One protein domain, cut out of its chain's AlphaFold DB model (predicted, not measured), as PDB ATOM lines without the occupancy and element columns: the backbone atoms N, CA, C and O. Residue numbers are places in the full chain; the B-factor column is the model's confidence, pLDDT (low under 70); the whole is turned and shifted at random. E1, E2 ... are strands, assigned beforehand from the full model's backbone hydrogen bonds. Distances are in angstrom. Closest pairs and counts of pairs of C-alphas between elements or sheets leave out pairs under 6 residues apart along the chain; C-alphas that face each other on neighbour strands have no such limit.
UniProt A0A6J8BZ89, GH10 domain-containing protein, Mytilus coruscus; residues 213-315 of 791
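This is residues 213 to 315 of the 791 residues of the protein "GH10 domain-containing protein" of Mytilus coruscus (UniProt A0A6J8BZ89). A sandwich of two twisted antiparallel sheets, partly face to face: E7 and E4 lie opposite E3, E6 and E5, while the hairpin E1 and E2 extends the larger sheet at one end, turned across the long strands. The printed part has 103 residues, with no named helix and seven strands, E1 to E7 along the chain; the class is all strand. The sheet orders are E1, E2, E7, E4 and E3, E6, E5. The whole is elongated, 49 by 30 by 24 A, and only just compact, close to loose, with a radius of gyration of the C-alphas of 15.1 A.

In the twisted larger sheet, E7, residues 305 to 314, bends by 53 degrees at residue 308. E4, residues 255 to 263, is its antiparallel neighbour, with N 256 and O 313 2.8 A apart. E2, residues 230 to 234, is its other antiparallel neighbour, with N 233 and O 305 at 2.9 A. E1, residues 217 to 221, forms a hairpin with E2, with N 219 and O 232 at 2.9 A. In the second sheet, E6, residues 289 to 297, is antiparallel to E3, residues 242 to 250, with N 247 and O 292 at 2.7 A. E5, residues 276 to 281, forms a hairpin with E6, with N 278 and O 295 at 2.8 A. E3 and E7 are near each other; E4 and E6 are apart.

E1 begins at C-alpha 217 (-12.064, 40.620, -17.291) and spans 12.1 A; E2 spans 12.9 A, E3 23.7 A, E4 25.0 A, E5 16.0 A and E6 25.3 A. E7 spans 26.5 A and ends at C-alpha 314 (6.673, 29.665, 3.002).

The C-alphas farthest apart, of Gly 269 and Gly 286, are 49.7 A apart. The printed part has no cut. The link E4 to E5 is long, 12 residues. Residues 282 to 289 have pLDDT under 70.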
ATOM      1  N   CYS A 213      -7.631  42.543 -12.016       90.81
ATOM      2  CA  CYS A 213      -7.237  42.240 -13.395       90.81
ATOM      3  C   CYS A 213      -6.816  43.525 -14.095       90.81
ATOM      4  O   CYS A 213      -7.597  44.473 -14.197       90.81
ATOM      5  N   LEU A 214      -5.582  43.561 -14.583       89.44
ATOM      6  CA  LEU A 214      -5.045  44.678 -15.350       89.44
ATOM      7  C   LEU A 214      -5.314  44.422 -16.834       89.44
ATOM      8  O   LEU A 214      -4.746  43.499 -17.405       89.44
ATOM      9  N   GLY A 215      -6.189  45.218 -17.457       90.69
ATOM     10  CA  GLY A 215      -6.506  45.092 -18.888       90.69
ATOM     11  C   GLY A 215      -7.177  43.766 -19.263       90.69
ATOM     12  O   GLY A 215      -6.904  43.232 -20.336       90.69
ATOM     13  N   CYS A 216      -7.964  43.187 -18.354       93.81
ATOM     14  CA  CYS A 216      -8.677  41.928 -18.548       93.81
ATOM     15  C   CYS A 216      -9.959  41.862 -17.714       93.81
ATOM     16  O   CYS A 216     -10.178  42.675 -16.812       93.81
ATOM     17  N   LYS A 217     -10.815  40.878 -18.009       93.19
ATOM     18  CA  LYS A 217     -12.064  40.620 -17.291       93.19
ATOM     19  C   LYS A 217     -12.046  39.238 -16.612       93.19
ATOM     20  O   LYS A 217     -12.207  38.225 -17.301       93.19
ATOM     21  N   PRO A 218     -11.907  39.191 -15.279       92.38
ATOM     22  CA  PRO A 218     -12.024  37.975 -14.481       92.38
ATOM     23  C   PRO A 218     -13.495  37.685 -14.149       92.38
ATOM     24  O   PRO A 218     -14.238  38.585 -13.758       92.38
ATOM     25  N   ASN A 219     -13.937  36.437 -14.294       90.75
ATOM     26  CA  ASN A 219     -15.266  35.998 -13.859       90.75
ATOM     27  C   ASN A 219     -15.182  34.597 -13.246       90.75
ATOM     28  O   ASN A 219     -14.452  33.753 -13.762       90.75
ATOM     29  N   GLY A 220     -15.966  34.328 -12.200       90.12
ATOM     30  CA  GLY A 220     -16.129  32.966 -11.687       90.12
ATOM     31  C   GLY A 220     -16.707  32.034 -12.757       90.12
ATOM     32  O   GLY A 220     -17.605  32.422 -13.512       90.12
ATOM     33  N   PHE A 221     -16.193  30.810 -12.845       91.25
ATOM     34  CA  PHE A 221     -16.544  29.855 -13.891       91.25
ATOM     35  C   PHE A 221     -16.679  28.426 -13.348       91.25
ATOM     36  O   PHE A 221     -15.854  27.964 -12.569       91.25
ATOM     37  N   ARG A 222     -17.722  27.701 -13.781       89.31
ATOM     38  CA  ARG A 222     -18.002  26.311 -13.368       89.31
ATOM     39  C   ARG A 222     -17.262  25.303 -14.250       89.31
ATOM     40  O   ARG A 222     -17.868  24.567 -15.029       89.31
ATOM     41  N   ASN A 223     -15.939  25.344 -14.181       84.25
ATOM     42  CA  ASN A 223     -15.013  24.370 -14.758       84.25
ATOM     43  C   ASN A 223     -13.692  24.541 -14.014       84.25
ATOM     44  O   ASN A 223     -12.887  25.410 -14.346       84.25
ATOM     45  N   SER A 224     -13.530  23.773 -12.953       87.56
ATOM     46  CA  SER A 224     -12.438  23.890 -12.000       87.56
ATOM     47  C   SER A 224     -11.500  22.693 -12.107       87.56
ATOM     48  O   SER A 224     -11.841  21.631 -12.640       87.56
ATOM     49  N   TYR A 225     -10.280  22.880 -11.623       89.25
ATOM     50  CA  TYR A 225      -9.384  21.772 -11.338       89.25
ATOM     51  C   TYR A 225      -9.822  21.049 -10.056       89.25
ATOM     52  O   TYR A 225      -9.744  19.817  -9.989       89.25
ATOM     53  N   LYS A 226     -10.302  21.796  -9.055       90.12
ATOM     54  CA  LYS A 226     -10.808  21.272  -7.784       90.12
ATOM     55  C   LYS A 226     -11.954  22.149  -7.274       90.12
ATOM     56  O   LYS A 226     -11.964  23.336  -7.527       90.12
ATOM     57  N   GLY A 227     -12.920  21.547  -6.577       90.50
ATOM     58  CA  GLY A 227     -14.113  22.267  -6.118       90.50
ATOM     59  C   GLY A 227     -15.106  22.547  -7.249       90.50
ATOM     60  O   GLY A 227     -15.093  21.842  -8.260       90.50
ATOM     61  N   ASP A 228     -15.986  23.527  -7.072       91.19
ATOM     62  CA  ASP A 228     -17.043  23.860  -8.032       91.19
ATOM     63  C   ASP A 228     -16.679  25.041  -8.946       91.19
ATOM     64  O   ASP A 228     -17.318  25.220  -9.995       91.19
ATOM     65  N   TRP A 229     -15.691  25.857  -8.560       91.81
ATOM     66  CA  TRP A 229     -15.425  27.153  -9.178       91.81
ATOM     67  C   TRP A 229     -13.946  27.381  -9.481       91.81
ATOM     68  O   TRP A 229     -13.054  26.914  -8.799       91.81
ATOM     69  N   SER A 230     -13.690  28.114 -10.559       93.06
ATOM     70  CA  SER A 230     -12.383  28.672 -10.909       93.06
ATOM     71  C   SER A 230     -12.565  30.112 -11.379       93.06
ATOM     72  O   SER A 230     -13.700  30.572 -11.567       93.06
ATOM     73  N   VAL A 231     -11.473  30.839 -11.618       93.62
ATOM     74  CA  VAL A 231     -11.547  32.141 -12.292       93.62
ATOM     75  C   VAL A 231     -11.206  32.004 -13.770       93.62
ATOM     76  O   VAL A 231     -10.158  31.484 -14.146       93.62
ATOM     77  N   MET A 232     -12.095  32.501 -14.625       93.94
ATOM     78  CA  MET A 232     -11.876  32.640 -16.058       93.94
ATOM     79  C   MET A 232     -11.460  34.070 -16.388       93.94
ATOM     80  O   MET A 232     -12.203  35.019 -16.123       93.94
ATOM     81  N   VAL A 233     -10.295  34.216 -17.010       94.31
ATOM     82  CA  VAL A 233      -9.742  35.500 -17.441       94.31
ATOM     83  C   VAL A 233      -9.935  35.641 -18.946       94.31
ATOM     84  O   VAL A 233      -9.408  34.851 -19.729       94.31
ATOM     85  N   THR A 234     -10.720  36.646 -19.333       94.00
ATOM     86  CA  THR A 234     -11.149  36.920 -20.719       94.00
ATOM     87  C   THR A 234     -10.968  38.390 -21.074       94.00
ATOM     88  O   THR A 234     -10.589  39.182 -20.208       94.00
ATOM     89  N   ASN A 235     -11.271  38.775 -22.322       92.56
ATOM     90  CA  ASN A 235     -11.217  40.162 -22.809       92.56
ATOM     91  C   ASN A 235      -9.889  40.837 -22.448       92.56
ATOM     92  O   ASN A 235      -9.863  41.882 -21.802       92.56
ATOM     93  N   ARG A 236      -8.789  40.157 -22.765       93.06
ATOM     94  CA  ARG A 236      -7.446  40.625 -22.452       93.06
ATOM     95  C   ARG A 236      -6.998  41.548 -23.584       93.06
ATOM     96  O   ARG A 236      -6.935  41.130 -24.736       93.06
ATOM     97  N   ASP A 237      -6.721  42.801 -23.249       90.69
ATOM     98  CA  ASP A 237      -6.476  43.853 -24.243       90.69
ATOM     99  C   ASP A 237      -5.007  43.936 -24.701       90.69
ATOM    100  O   ASP A 237      -4.720  44.484 -25.765       90.69
ATOM    101  N   HIS A 238      -4.061  43.425 -23.904       90.19
ATOM    102  CA  HIS A 238      -2.620  43.548 -24.144       90.19
ATOM    103  C   HIS A 238      -1.864  42.281 -23.722       90.19
ATOM    104  O   HIS A 238      -2.368  41.451 -22.967       90.19
ATOM    105  N   SER A 239      -0.612  42.141 -24.165       84.69
ATOM    106  CA  SER A 239       0.254  41.020 -23.767       84.69
ATOM    107  C   SER A 239       0.565  40.990 -22.268       84.69
ATOM    108  O   SER A 239       0.732  39.916 -21.700       84.69
ATOM    109  N   PHE A 240       0.575  42.158 -21.623       85.81
ATOM    110  CA  PHE A 240       0.755  42.320 -20.176       85.81
ATOM    111  C   PHE A 240      -0.565  42.277 -19.392       85.81
ATOM    112  O   PHE A 240      -0.600  42.621 -18.208       85.81
ATOM    113  N   SER A 241      -1.682  41.923 -20.039       90.69
ATOM    114  CA  SER A 241      -2.951  41.777 -19.335       90.69
ATOM    115  C   SER A 241      -2.861  40.633 -18.331       90.69
ATOM    116  O   SER A 241      -2.671  39.476 -18.729       90.69
ATOM    117  N   ALA A 242      -3.029  40.968 -17.050       90.50
ATOM    118  CA  ALA A 242      -2.629  40.125 -15.932       90.50
ATOM    119  C   ALA A 242      -3.721  39.997 -14.873       90.50
ATOM    120  O   ALA A 242      -4.297  41.002 -14.452       90.50
ATOM    121  N   LEU A 243      -3.923  38.780 -14.367       94.50
ATOM    122  CA  LEU A 243      -4.614  38.568 -13.096       94.50
ATOM    123  C   LEU A 243      -3.591  38.714 -11.963       94.50
ATOM    124  O   LEU A 243      -2.554  38.051 -11.993       94.50
ATOM    125  N   THR A 244      -3.850  39.592 -10.995       93.56
ATOM    126  CA  THR A 244      -2.880  39.968  -9.963       93.56
ATOM    127  C   THR A 244      -3.476  40.006  -8.562       93.56
ATOM    128  O   THR A 244      -4.642  40.343  -8.378       93.56
ATOM    129  N   GLN A 245      -2.655  39.687  -7.562       92.38
ATOM    130  CA  GLN A 245      -2.985  39.869  -6.154       92.38
ATOM    131  C   GLN A 245      -1.796  40.483  -5.411       92.38
ATOM    132  O   GLN A 245      -0.635  40.129  -5.650       92.38
ATOM    133  N   ARG A 246      -2.093  41.414  -4.500       90.94
ATOM    134  CA  ARG A 246      -1.100  42.001  -3.592       90.94
ATOM    135  C   ARG A 246      -1.034  41.184  -2.312       90.94
ATOM    136  O   ARG A 246      -2.052  40.955  -1.674       90.94
ATOM    137  N   ILE A 247       0.172  40.803  -1.925       89.56
ATOM    138  CA  ILE A 247       0.455  39.845  -0.863       89.56
ATOM    139  C   ILE A 247       1.486  40.453   0.088       89.56
ATOM    140  O   ILE A 247       2.449  41.091  -0.344       89.56
ATOM    141  N   GLN A 248       1.298  40.248   1.389       85.94
ATOM    142  CA  GLN A 248       2.319  40.541   2.397       85.94
ATOM    143  C   GLN A 248       3.209  39.314   2.590       85.94
ATOM    144  O   GLN A 248       2.707  38.234   2.891       85.94
ATOM    145  N   SER A 249       4.524  39.469   2.453       83.12
ATOM    146  CA  SER A 249       5.493  38.401   2.714       83.12
ATOM    147  C   SER A 249       6.647  38.886   3.591       83.12
ATOM    148  O   SER A 249       6.785  40.071   3.875       83.12
ATOM    149  N   THR A 250       7.482  37.963   4.059       81.88
ATOM    150  CA  THR A 250       8.727  38.264   4.783       81.88
ATOM    151  C   THR A 250       9.933  38.209   3.847       81.88
ATOM    152  O   THR A 250      10.076  37.247   3.089       81.88
ATOM    153  N   GLY A 251      10.803  39.220   3.916       77.38
ATOM    154  CA  GLY A 251      12.034  39.290   3.122       77.38
ATOM    155  C   GLY A 251      13.105  38.282   3.550       77.38
ATOM    156  O   GLY A 251      13.209  37.943   4.723       77.38
ATOM    157  N   GLY A 252      13.925  37.822   2.596       77.25
ATOM    158  CA  GLY A 252      15.017  36.865   2.851       77.25
ATOM    159  C   GLY A 252      14.572  35.410   3.054       77.25
ATOM    160  O   GLY A 252      15.376  34.566   3.464       77.25
ATOM    161  N   GLU A 253      13.303  35.115   2.772       82.56
ATOM    162  CA  GLU A 253      12.722  33.779   2.866       82.56
ATOM    163  C   GLU A 253      12.346  33.216   1.493       82.56
ATOM    164  O   GLU A 253      12.068  33.958   0.549       82.56
ATOM    165  N   ASN A 254      12.301  31.885   1.397       86.50
ATOM    166  CA  ASN A 254      11.870  31.182   0.195       86.50
ATOM    167  C   ASN A 254      10.372  30.892   0.248       86.50
ATOM    168  O   ASN A 254       9.854  30.442   1.268       86.50
ATOM    169  N   TYR A 255       9.688  31.069  -0.879       87.50
ATOM    170  CA  TYR A 255       8.269  30.756  -1.016       87.50
ATOM    171  C   TYR A 255       8.038  29.820  -2.193       87.50
ATOM    172  O   TYR A 255       8.745  29.855  -3.201       87.50
ATOM    173  N   VAL A 256       7.008  28.999  -2.062       90.69
ATOM    174  CA  VAL A 256       6.490  28.134  -3.112       90.69
ATOM    175  C   VAL A 256       5.187  28.735  -3.599       90.69
ATOM    176  O   VAL A 256       4.221  28.801  -2.841       90.69
ATOM    177  N   PHE A 257       5.161  29.140  -4.865       90.94
ATOM    178  CA  PHE A 257       3.923  29.441  -5.568       90.94
ATOM    179  C   PHE A 257       3.411  28.187  -6.286       90.94
ATOM    180  O   PHE A 257       4.182  27.491  -6.951       90.94
ATOM    181  N   LYS A 258       2.114  27.905  -6.168       90.88
ATOM    182  CA  LYS A 258       1.429  26.821  -6.879       90.88
ATOM    183  C   LYS A 258       0.082  27.322  -7.382       90.88
ATOM    184  O   LYS A 258      -0.623  27.995  -6.645       90.88
ATOM    185  N   SER A 259      -0.284  26.956  -8.604       91.12
ATOM    186  CA  SER A 259      -1.614  27.177  -9.176       91.12
ATOM    187  C   SER A 259      -1.839  26.211 -10.341       91.12
ATOM    188  O   SER A 259      -0.884  25.617 -10.848       91.12
ATOM    189  N   TYR A 260      -3.091  26.042 -10.758       91.19
ATOM    190  CA  TYR A 260      -3.475  25.298 -11.949       91.19
ATOM    191  C   TYR A 260      -3.993  26.268 -12.993       91.19
ATOM    192  O   TYR A 260      -4.959  26.987 -12.759       91.19
ATOM    193  N   ILE A 261      -3.337  26.269 -14.150       90.75
ATOM    194  CA  ILE A 261      -3.661  27.164 -15.256       90.75
ATOM    195  C   ILE A 261      -4.079  26.307 -16.442       90.75
ATOM    196  O   ILE A 261      -3.344  25.412 -16.867       90.75
ATOM    197  N   ARG A 262      -5.269  26.573 -16.982       90.56
ATOM    198  CA  ARG A 262      -5.781  25.903 -18.179       90.56
ATOM    199  C   ARG A 262      -6.006  26.918 -19.282       90.56
ATOM    200  O   ARG A 262      -6.898  27.755 -19.192       90.56
ATOM    201  N   LEU A 263      -5.248  26.776 -20.360       90.31
ATOM    202  CA  LEU A 263      -5.463  27.522 -21.595       90.31
ATOM    203  C   LEU A 263      -6.749  27.035 -22.271       90.31
ATOM    204  O   LEU A 263      -6.966  25.824 -22.395       90.31
ATOM    205  N   LEU A 264      -7.609  27.957 -22.700       88.81
ATOM    206  CA  LEU A 264      -8.876  27.609 -23.357       88.81
ATOM    207  C   LEU A 264      -8.716  27.378 -24.862       88.81
ATOM    208  O   LEU A 264      -9.476  26.611 -25.453       88.81
ATOM    209  N   LYS A 265      -7.716  28.012 -25.475       85.00
ATOM    210  CA  LYS A 265      -7.315  27.808 -26.871       85.00
ATOM    211  C   LYS A 265      -5.842  28.173 -27.052       85.00
ATOM    212  O   LYS A 265      -5.283  28.883 -26.226       85.00
ATOM    213  N   LEU A 266      -5.248  27.713 -28.147       81.81
ATOM    214  CA  LEU A 266      -3.954  28.195 -28.633       81.81
ATOM    215  C   LEU A 266      -4.165  29.113 -29.837       81.81
ATOM    216  O   LEU A 266      -5.202  29.040 -30.509       81.81
ATOM    217  N   VAL A 267      -3.174  29.957 -30.111       84.31
ATOM    218  CA  VAL A 267      -3.138  30.781 -31.321       84.31
ATOM    219  C   VAL A 267      -3.039  29.879 -32.550       84.31
ATOM    220  O   VAL A 267      -2.388  28.832 -32.555       84.31
ATOM    221  N   ARG A 268      -3.729  30.256 -33.628       80.56
ATOM    222  CA  ARG A 268      -3.725  29.447 -34.847       80.56
ATOM    223  C   ARG A 268      -2.317  29.400 -35.438       80.56
ATOM    224  O   ARG A 268      -1.771  30.429 -35.811       80.56
ATOM    225  N   GLY A 269      -1.787  28.191 -35.609       75.50
ATOM    226  CA  GLY A 269      -0.453  27.980 -36.174       75.50
ATOM    227  C   GLY A 269       0.671  27.971 -35.138       75.50
ATOM    228  O   GLY A 269       1.812  27.758 -35.531       75.50
ATOM    229  N   THR A 270       0.366  28.140 -33.848       75.12
ATOM    230  CA  THR A 270       1.329  27.889 -32.770       75.12
ATOM    231  C   THR A 270       1.112  26.497 -32.180       75.12
ATOM    232  O   THR A 270      -0.011  25.985 -32.139       75.12
ATOM    233  N   MET A 271       2.200  25.850 -31.756       70.25
ATOM    234  CA  MET A 271       2.139  24.561 -31.050       70.25
ATOM    235  C   MET A 271       2.065  24.738 -29.526       70.25
ATOM    236  O   MET A 271       1.648  23.821 -28.820       70.25
ATOM    237  N   TYR A 272       2.428  25.919 -29.028       74.88
ATOM    238  CA  TYR A 272       2.497  26.274 -27.615       74.88
ATOM    239  C   TYR A 272       2.227  27.777 -27.421       74.88
ATOM    240  O   TYR A 272       2.035  28.519 -28.388       74.88
ATOM    241  N   THR A 273       2.157  28.184 -26.155       81.62
ATOM    242  CA  THR A 273       2.017  29.566 -25.678       81.62
ATOM    243  C   THR A 273       2.779  29.648 -24.359       81.62
ATOM    244  O   THR A 273       2.772  28.675 -23.593       81.62
ATOM    245  N   ASP A 274       3.386  30.793 -24.070       83.12
ATOM    246  CA  ASP A 274       4.080  30.990 -22.803       83.12
ATOM    247  C   ASP A 274       3.110  31.428 -21.700       83.12
ATOM    248  O   ASP A 274       2.178  32.205 -21.912       83.12
ATOM    249  N   VAL A 275       3.340  30.930 -20.485       84.81
ATOM    250  CA  VAL A 275       2.629  31.372 -19.281       84.81
ATOM    251  C   VAL A 275       3.647  31.986 -18.338       84.81
ATOM    252  O   VAL A 275       4.577  31.319 -17.885       84.81
ATOM    253  N   HIS A 276       3.474  33.266 -18.039       87.81
ATOM    254  CA  HIS A 276       4.378  34.027 -17.197       87.81
ATOM    255  C   HIS A 276       3.769  34.225 -15.811       87.81
ATOM    256  O   HIS A 276       2.622  34.645 -15.667       87.81
ATOM    257  N   VAL A 277       4.570  33.955 -14.781       87.06
ATOM    258  CA  VAL A 277       4.248  34.286 -13.392       87.06
ATOM    259  C   VAL A 277       5.251  35.331 -12.927       87.06
ATOM    260  O   VAL A 277       6.420  35.023 -12.692       87.06
ATOM    261  N   TYR A 278       4.802  36.574 -12.812       86.12
ATOM    262  CA  TYR A 278       5.624  37.690 -12.373       86.12
ATOM    263  C   TYR A 278       5.459  37.938 -10.881       86.12
ATOM    264  O   TYR A 278       4.351  37.988 -10.352       86.12
ATOM    265  N   VAL A 279       6.585  38.156 -10.210       83.62
ATOM    266  CA  VAL A 279       6.640  38.540  -8.801       83.62
ATOM    267  C   VAL A 279       7.323  39.897  -8.731       83.62
ATOM    268  O   VAL A 279       8.527  40.009  -8.952       83.62
ATOM    269  N   LYS A 280       6.558  40.950  -8.444       81.62
ATOM    270  CA  LYS A 280       7.080  42.311  -8.293       81.62
ATOM    271  C   LYS A 280       7.039  42.713  -6.832       81.62
ATOM    272  O   LYS A 280       5.975  42.738  -6.229       81.62
ATOM    273  N   TYR A 281       8.175  43.100  -6.274       75.94
ATOM    274  CA  TYR A 281       8.263  43.541  -4.887       75.94
ATOM    275  C   TYR A 281       9.028  44.856  -4.768       75.94
ATOM    276  O   TYR A 281       9.813  45.220  -5.642       75.94
ATOM    277  N   THR A 282       8.757  45.606  -3.698       67.44
ATOM    278  CA  THR A 282       9.524  46.812  -3.352       67.44
ATOM    279  C   THR A 282      10.332  46.516  -2.102       67.44
ATOM    280  O   THR A 282       9.776  46.485  -1.006       67.44
ATOM    281  N   ASP A 283      11.631  46.289  -2.271       57.31
ATOM    282  CA  ASP A 283      12.549  46.139  -1.147       57.31
ATOM    283  C   ASP A 283      12.899  47.522  -0.578       57.31
ATOM    284  O   ASP A 283      13.378  48.409  -1.292       57.31
ATOM    285  N   ARG A 284      12.630  47.726   0.711       55.16
ATOM    286  CA  ARG A 284      13.204  48.831   1.482       55.16
ATOM    287  C   ARG A 284      14.130  48.192   2.511       55.16
ATOM    288  O   ARG A 284      13.652  47.516   3.420       55.16
ATOM    289  N   TYR A 285      15.431  48.445   2.372       48.38
ATOM    290  CA  TYR A 285      16.467  47.945   3.279       48.38
ATOM    291  C   TYR A 285      16.040  48.063   4.752       48.38
ATOM    292  O   TYR A 285      15.764  49.159   5.240       48.38
ATOM    293  N   GLY A 286      16.006  46.928   5.457       49.81
ATOM    294  CA  GLY A 286      15.712  46.857   6.893       49.81
ATOM    295  C   GLY A 286      14.250  46.590   7.274       49.81
ATOM    296  O   GLY A 286      13.959  46.539   8.468       49.81
ATOM    297  N   ILE A 287      13.333  46.392   6.319       51.25
ATOM    298  CA  ILE A 287      11.940  46.021   6.623       51.25
ATOM    299  C   ILE A 287      11.762  44.494   6.571       51.25
ATOM    300  O   ILE A 287      12.103  43.853   5.584       51.25
ATOM    301  N   GLN A 288      11.197  43.910   7.635       60.69
ATOM    302  CA  GLN A 288      10.881  42.474   7.693       60.69
ATOM    303  C   GLN A 288       9.702  42.083   6.783       60.69
ATOM    304  O   GLN A 288       9.700  40.974   6.263       60.69
ATOM    305  N   SER A 289       8.726  42.974   6.573       63.81
ATOM    306  CA  SER A 289       7.555  42.766   5.704       63.81
ATOM    307  C   SER A 289       7.735  43.423   4.333       63.81
ATOM    308  O   SER A 289       8.058  44.608   4.247       63.81
ATOM    309  N   ILE A 290       7.483  42.677   3.262       75.44
ATOM    310  CA  ILE A 290       7.589  43.116   1.871       75.44
ATOM    311  C   ILE A 290       6.220  42.990   1.198       75.44
ATOM    312  O   ILE A 290       5.556  41.958   1.292       75.44
ATOM    313  N   ASN A 291       5.820  44.038   0.474       81.06
ATOM    314  CA  ASN A 291       4.660  43.987  -0.413       81.06
ATOM    315  C   ASN A 291       5.070  43.316  -1.723       81.06
ATOM    316  O   ASN A 291       5.929  43.839  -2.444       81.06
ATOM    317  N   VAL A 292       4.429  42.197  -2.036       84.19
ATOM    318  CA  VAL A 292       4.622  41.431  -3.263       84.19
ATOM    319  C   VAL A 292       3.360  41.529  -4.109       84.19
ATOM    320  O   VAL A 292       2.275  41.216  -3.642       84.19
ATOM    321  N   ASN A 293       3.492  41.927  -5.367       87.88
ATOM    322  CA  ASN A 293       2.449  41.769  -6.371       87.88
ATOM    323  C   ASN A 293       2.783  40.531  -7.195       87.88
ATOM    324  O   ASN A 293       3.799  40.510  -7.896       87.88
ATOM    325  N   LEU A 294       1.936  39.516  -7.094       91.06
ATOM    326  CA  LEU A 294       1.986  38.340  -7.948       91.06
ATOM    327  C   LEU A 294       1.063  38.579  -9.143       91.06
ATOM    328  O   LEU A 294      -0.089  38.957  -8.944       91.06
ATOM    329  N   SER A 295       1.549  38.363 -10.360       91.69
ATOM    330  CA  SER A 295       0.795  38.560 -11.600       91.69
ATOM    331  C   SER A 295       0.940  37.356 -12.517       91.69
ATOM    332  O   SER A 295       2.027  36.792 -12.626       91.69
ATOM    333  N   ILE A 296      -0.145  36.975 -13.183       92.12
ATOM    334  CA  ILE A 296      -0.176  35.848 -14.118       92.12
ATOM    335  C   ILE A 296      -0.598  36.363 -15.484       92.12
ATOM    336  O   ILE A 296      -1.678  36.941 -15.635       92.12
ATOM    337  N   GLU A 297       0.288  36.167 -16.454       90.69
ATOM    338  CA  GLU A 297       0.245  36.768 -17.783       90.69
ATOM    339  C   GLU A 297       0.446  35.697 -18.858       90.69
ATOM    340  O   GLU A 297       1.180  34.729 -18.671       90.69
ATOM    341  N   ILE A 298      -0.206  35.885 -20.003       89.44
ATOM    342  CA  ILE A 298      -0.021  35.061 -21.204       89.44
ATOM    343  C   ILE A 298       0.220  36.021 -22.375       89.44
ATOM    344  O   ILE A 298      -0.698  36.771 -22.710       89.44
ATOM    345  N   PRO A 299       1.406  36.060 -23.001       87.56
ATOM    346  CA  PRO A 299       1.745  37.096 -23.982       87.56
ATOM    347  C   PRO A 299       0.726  37.243 -25.121       87.56
ATOM    348  O   PRO A 299       0.422  38.354 -25.567       87.56
ATOM    349  N   GLU A 300       0.136  36.136 -25.561       89.62
ATOM    350  CA  GLU A 300      -0.935  36.109 -26.545       89.62
ATOM    351  C   GLU A 300      -2.255  36.551 -25.898       89.62
ATOM    352  O   GLU A 300      -2.993  35.755 -25.320       89.62
ATOM    353  N   HIS A 301      -2.566  37.845 -25.988       87.62
ATOM    354  CA  HIS A 301      -3.773  38.445 -25.399       87.62
ATOM    355  C   HIS A 301      -5.085  37.802 -25.890       87.62
ATOM    356  O   HIS A 301      -6.078  37.770 -25.177       87.62
ATOM    357  N   GLU A 302      -5.091  37.208 -27.080       88.44
ATOM    358  CA  GLU A 302      -6.245  36.463 -27.583       88.44
ATOM    359  C   GLU A 302      -6.487  35.122 -26.872       88.44
ATOM    360  O   GLU A 302      -7.561  34.549 -27.053       88.44
ATOM    361  N   VAL A 303      -5.530  34.610 -26.091       90.44
ATOM    362  CA  VAL A 303      -5.644  33.358 -25.334       90.44
ATOM    363  C   VAL A 303      -6.277  33.623 -23.968       90.44
ATOM    364  O   VAL A 303      -5.666  34.203 -23.067       90.44
ATOM    365  N   ASP A 304      -7.511  33.149 -23.814       92.19
ATOM    366  CA  ASP A 304      -8.213  33.115 -22.533       92.19
ATOM    367  C   ASP A 304      -7.741  31.915 -21.697       92.19
ATOM    368  O   ASP A 304      -7.392  30.853 -22.234       92.19
ATOM    369  N   PHE A 305      -7.778  32.057 -20.373       93.31
ATOM    370  CA  PHE A 305      -7.334  31.010 -19.458       93.31
ATOM    371  C   PHE A 305      -8.211  30.899 -18.213       93.31
ATOM    372  O   PHE A 305      -8.862  31.856 -17.791       93.31
ATOM    373  N   LEU A 306      -8.216  29.702 -17.633       93.31
ATOM    374  CA  LEU A 306      -8.734  29.436 -16.298       93.31
ATOM    375  C   LEU A 306      -7.575  29.359 -15.316       93.31
ATOM    376  O   LEU A 306      -6.513  28.832 -15.660       93.31
ATOM    377  N   LEU A 307      -7.814  29.829 -14.101       93.88
ATOM    378  CA  LEU A 307      -6.898  29.711 -12.986       93.88
ATOM    379  C   LEU A 307      -7.625  29.179 -11.751       93.88
ATOM    380  O   LEU A 307      -8.767  29.552 -11.487       93.88
ATOM    381  N   ASP A 308      -6.959  28.283 -11.029       93.00
ATOM    382  CA  ASP A 308      -7.505  27.615  -9.851       93.00
ATOM    383  C   ASP A 308      -6.396  27.219  -8.848       93.00
ATOM    384  O   ASP A 308      -5.207  27.178  -9.197       93.00
ATOM    385  N   GLU A 309      -6.788  26.940  -7.603       92.38
ATOM    386  CA  GLU A 309      -5.970  26.503  -6.458       92.38
ATOM    387  C   GLU A 309      -4.630  27.258  -6.336       92.38
ATOM    388  O   GLU A 309      -3.555  26.671  -6.153       92.38
ATOM    389  N   ALA A 310      -4.688  28.584  -6.472       91.94
ATOM    390  CA  ALA A 310      -3.549  29.467  -6.298       91.94
ATOM    391  C   ALA A 310      -3.130  29.542  -4.822       91.94
ATOM    392  O   ALA A 310      -3.929  29.770  -3.915       91.94
ATOM    393  N   SER A 311      -1.840  29.359  -4.576       90.88
ATOM    394  CA  SER A 311      -1.262  29.409  -3.239       90.88
ATOM    395  C   SER A 311       0.171  29.912  -3.266       90.88
ATOM    396  O   SER A 311       0.921  29.640  -4.202       90.88
ATOM    397  N   LEU A 312       0.548  30.640  -2.219       90.69
ATOM    398  CA  LEU A 312       1.913  31.068  -1.953       90.69
ATOM    399  C   LEU A 312       2.243  30.713  -0.506       90.69
ATOM    400  O   LEU A 312       1.703  31.306   0.424       90.69
ATOM    401  N   THR A 313       3.121  29.739  -0.309       89.38
ATOM    402  CA  THR A 313       3.437  29.201   1.019       89.38
ATOM    403  C   THR A 313       4.923  29.307   1.311       89.38
ATOM    404  O   THR A 313       5.744  29.033   0.435       89.38
ATOM    405  N   LEU A 314       5.282  29.662   2.544       87.81
ATOM    406  CA  LEU A 314       6.673  29.665   3.002       87.81
ATOM    407  C   LEU A 314       7.291  28.264   2.853       87.81
ATOM    408  O   LEU A 314       6.709  27.284   3.319       87.81
ATOM    409  N   LEU A 315       8.480  28.183   2.254       87.94
ATOM    410  CA  LEU A 315       9.315  26.986   2.269       87.94
ATOM    411  C   LEU A 315      10.154  27.002   3.558       87.94
ATOM    412  O   LEU A 315      11.055  27.836   3.679       87.94
TER     413      LEU A 315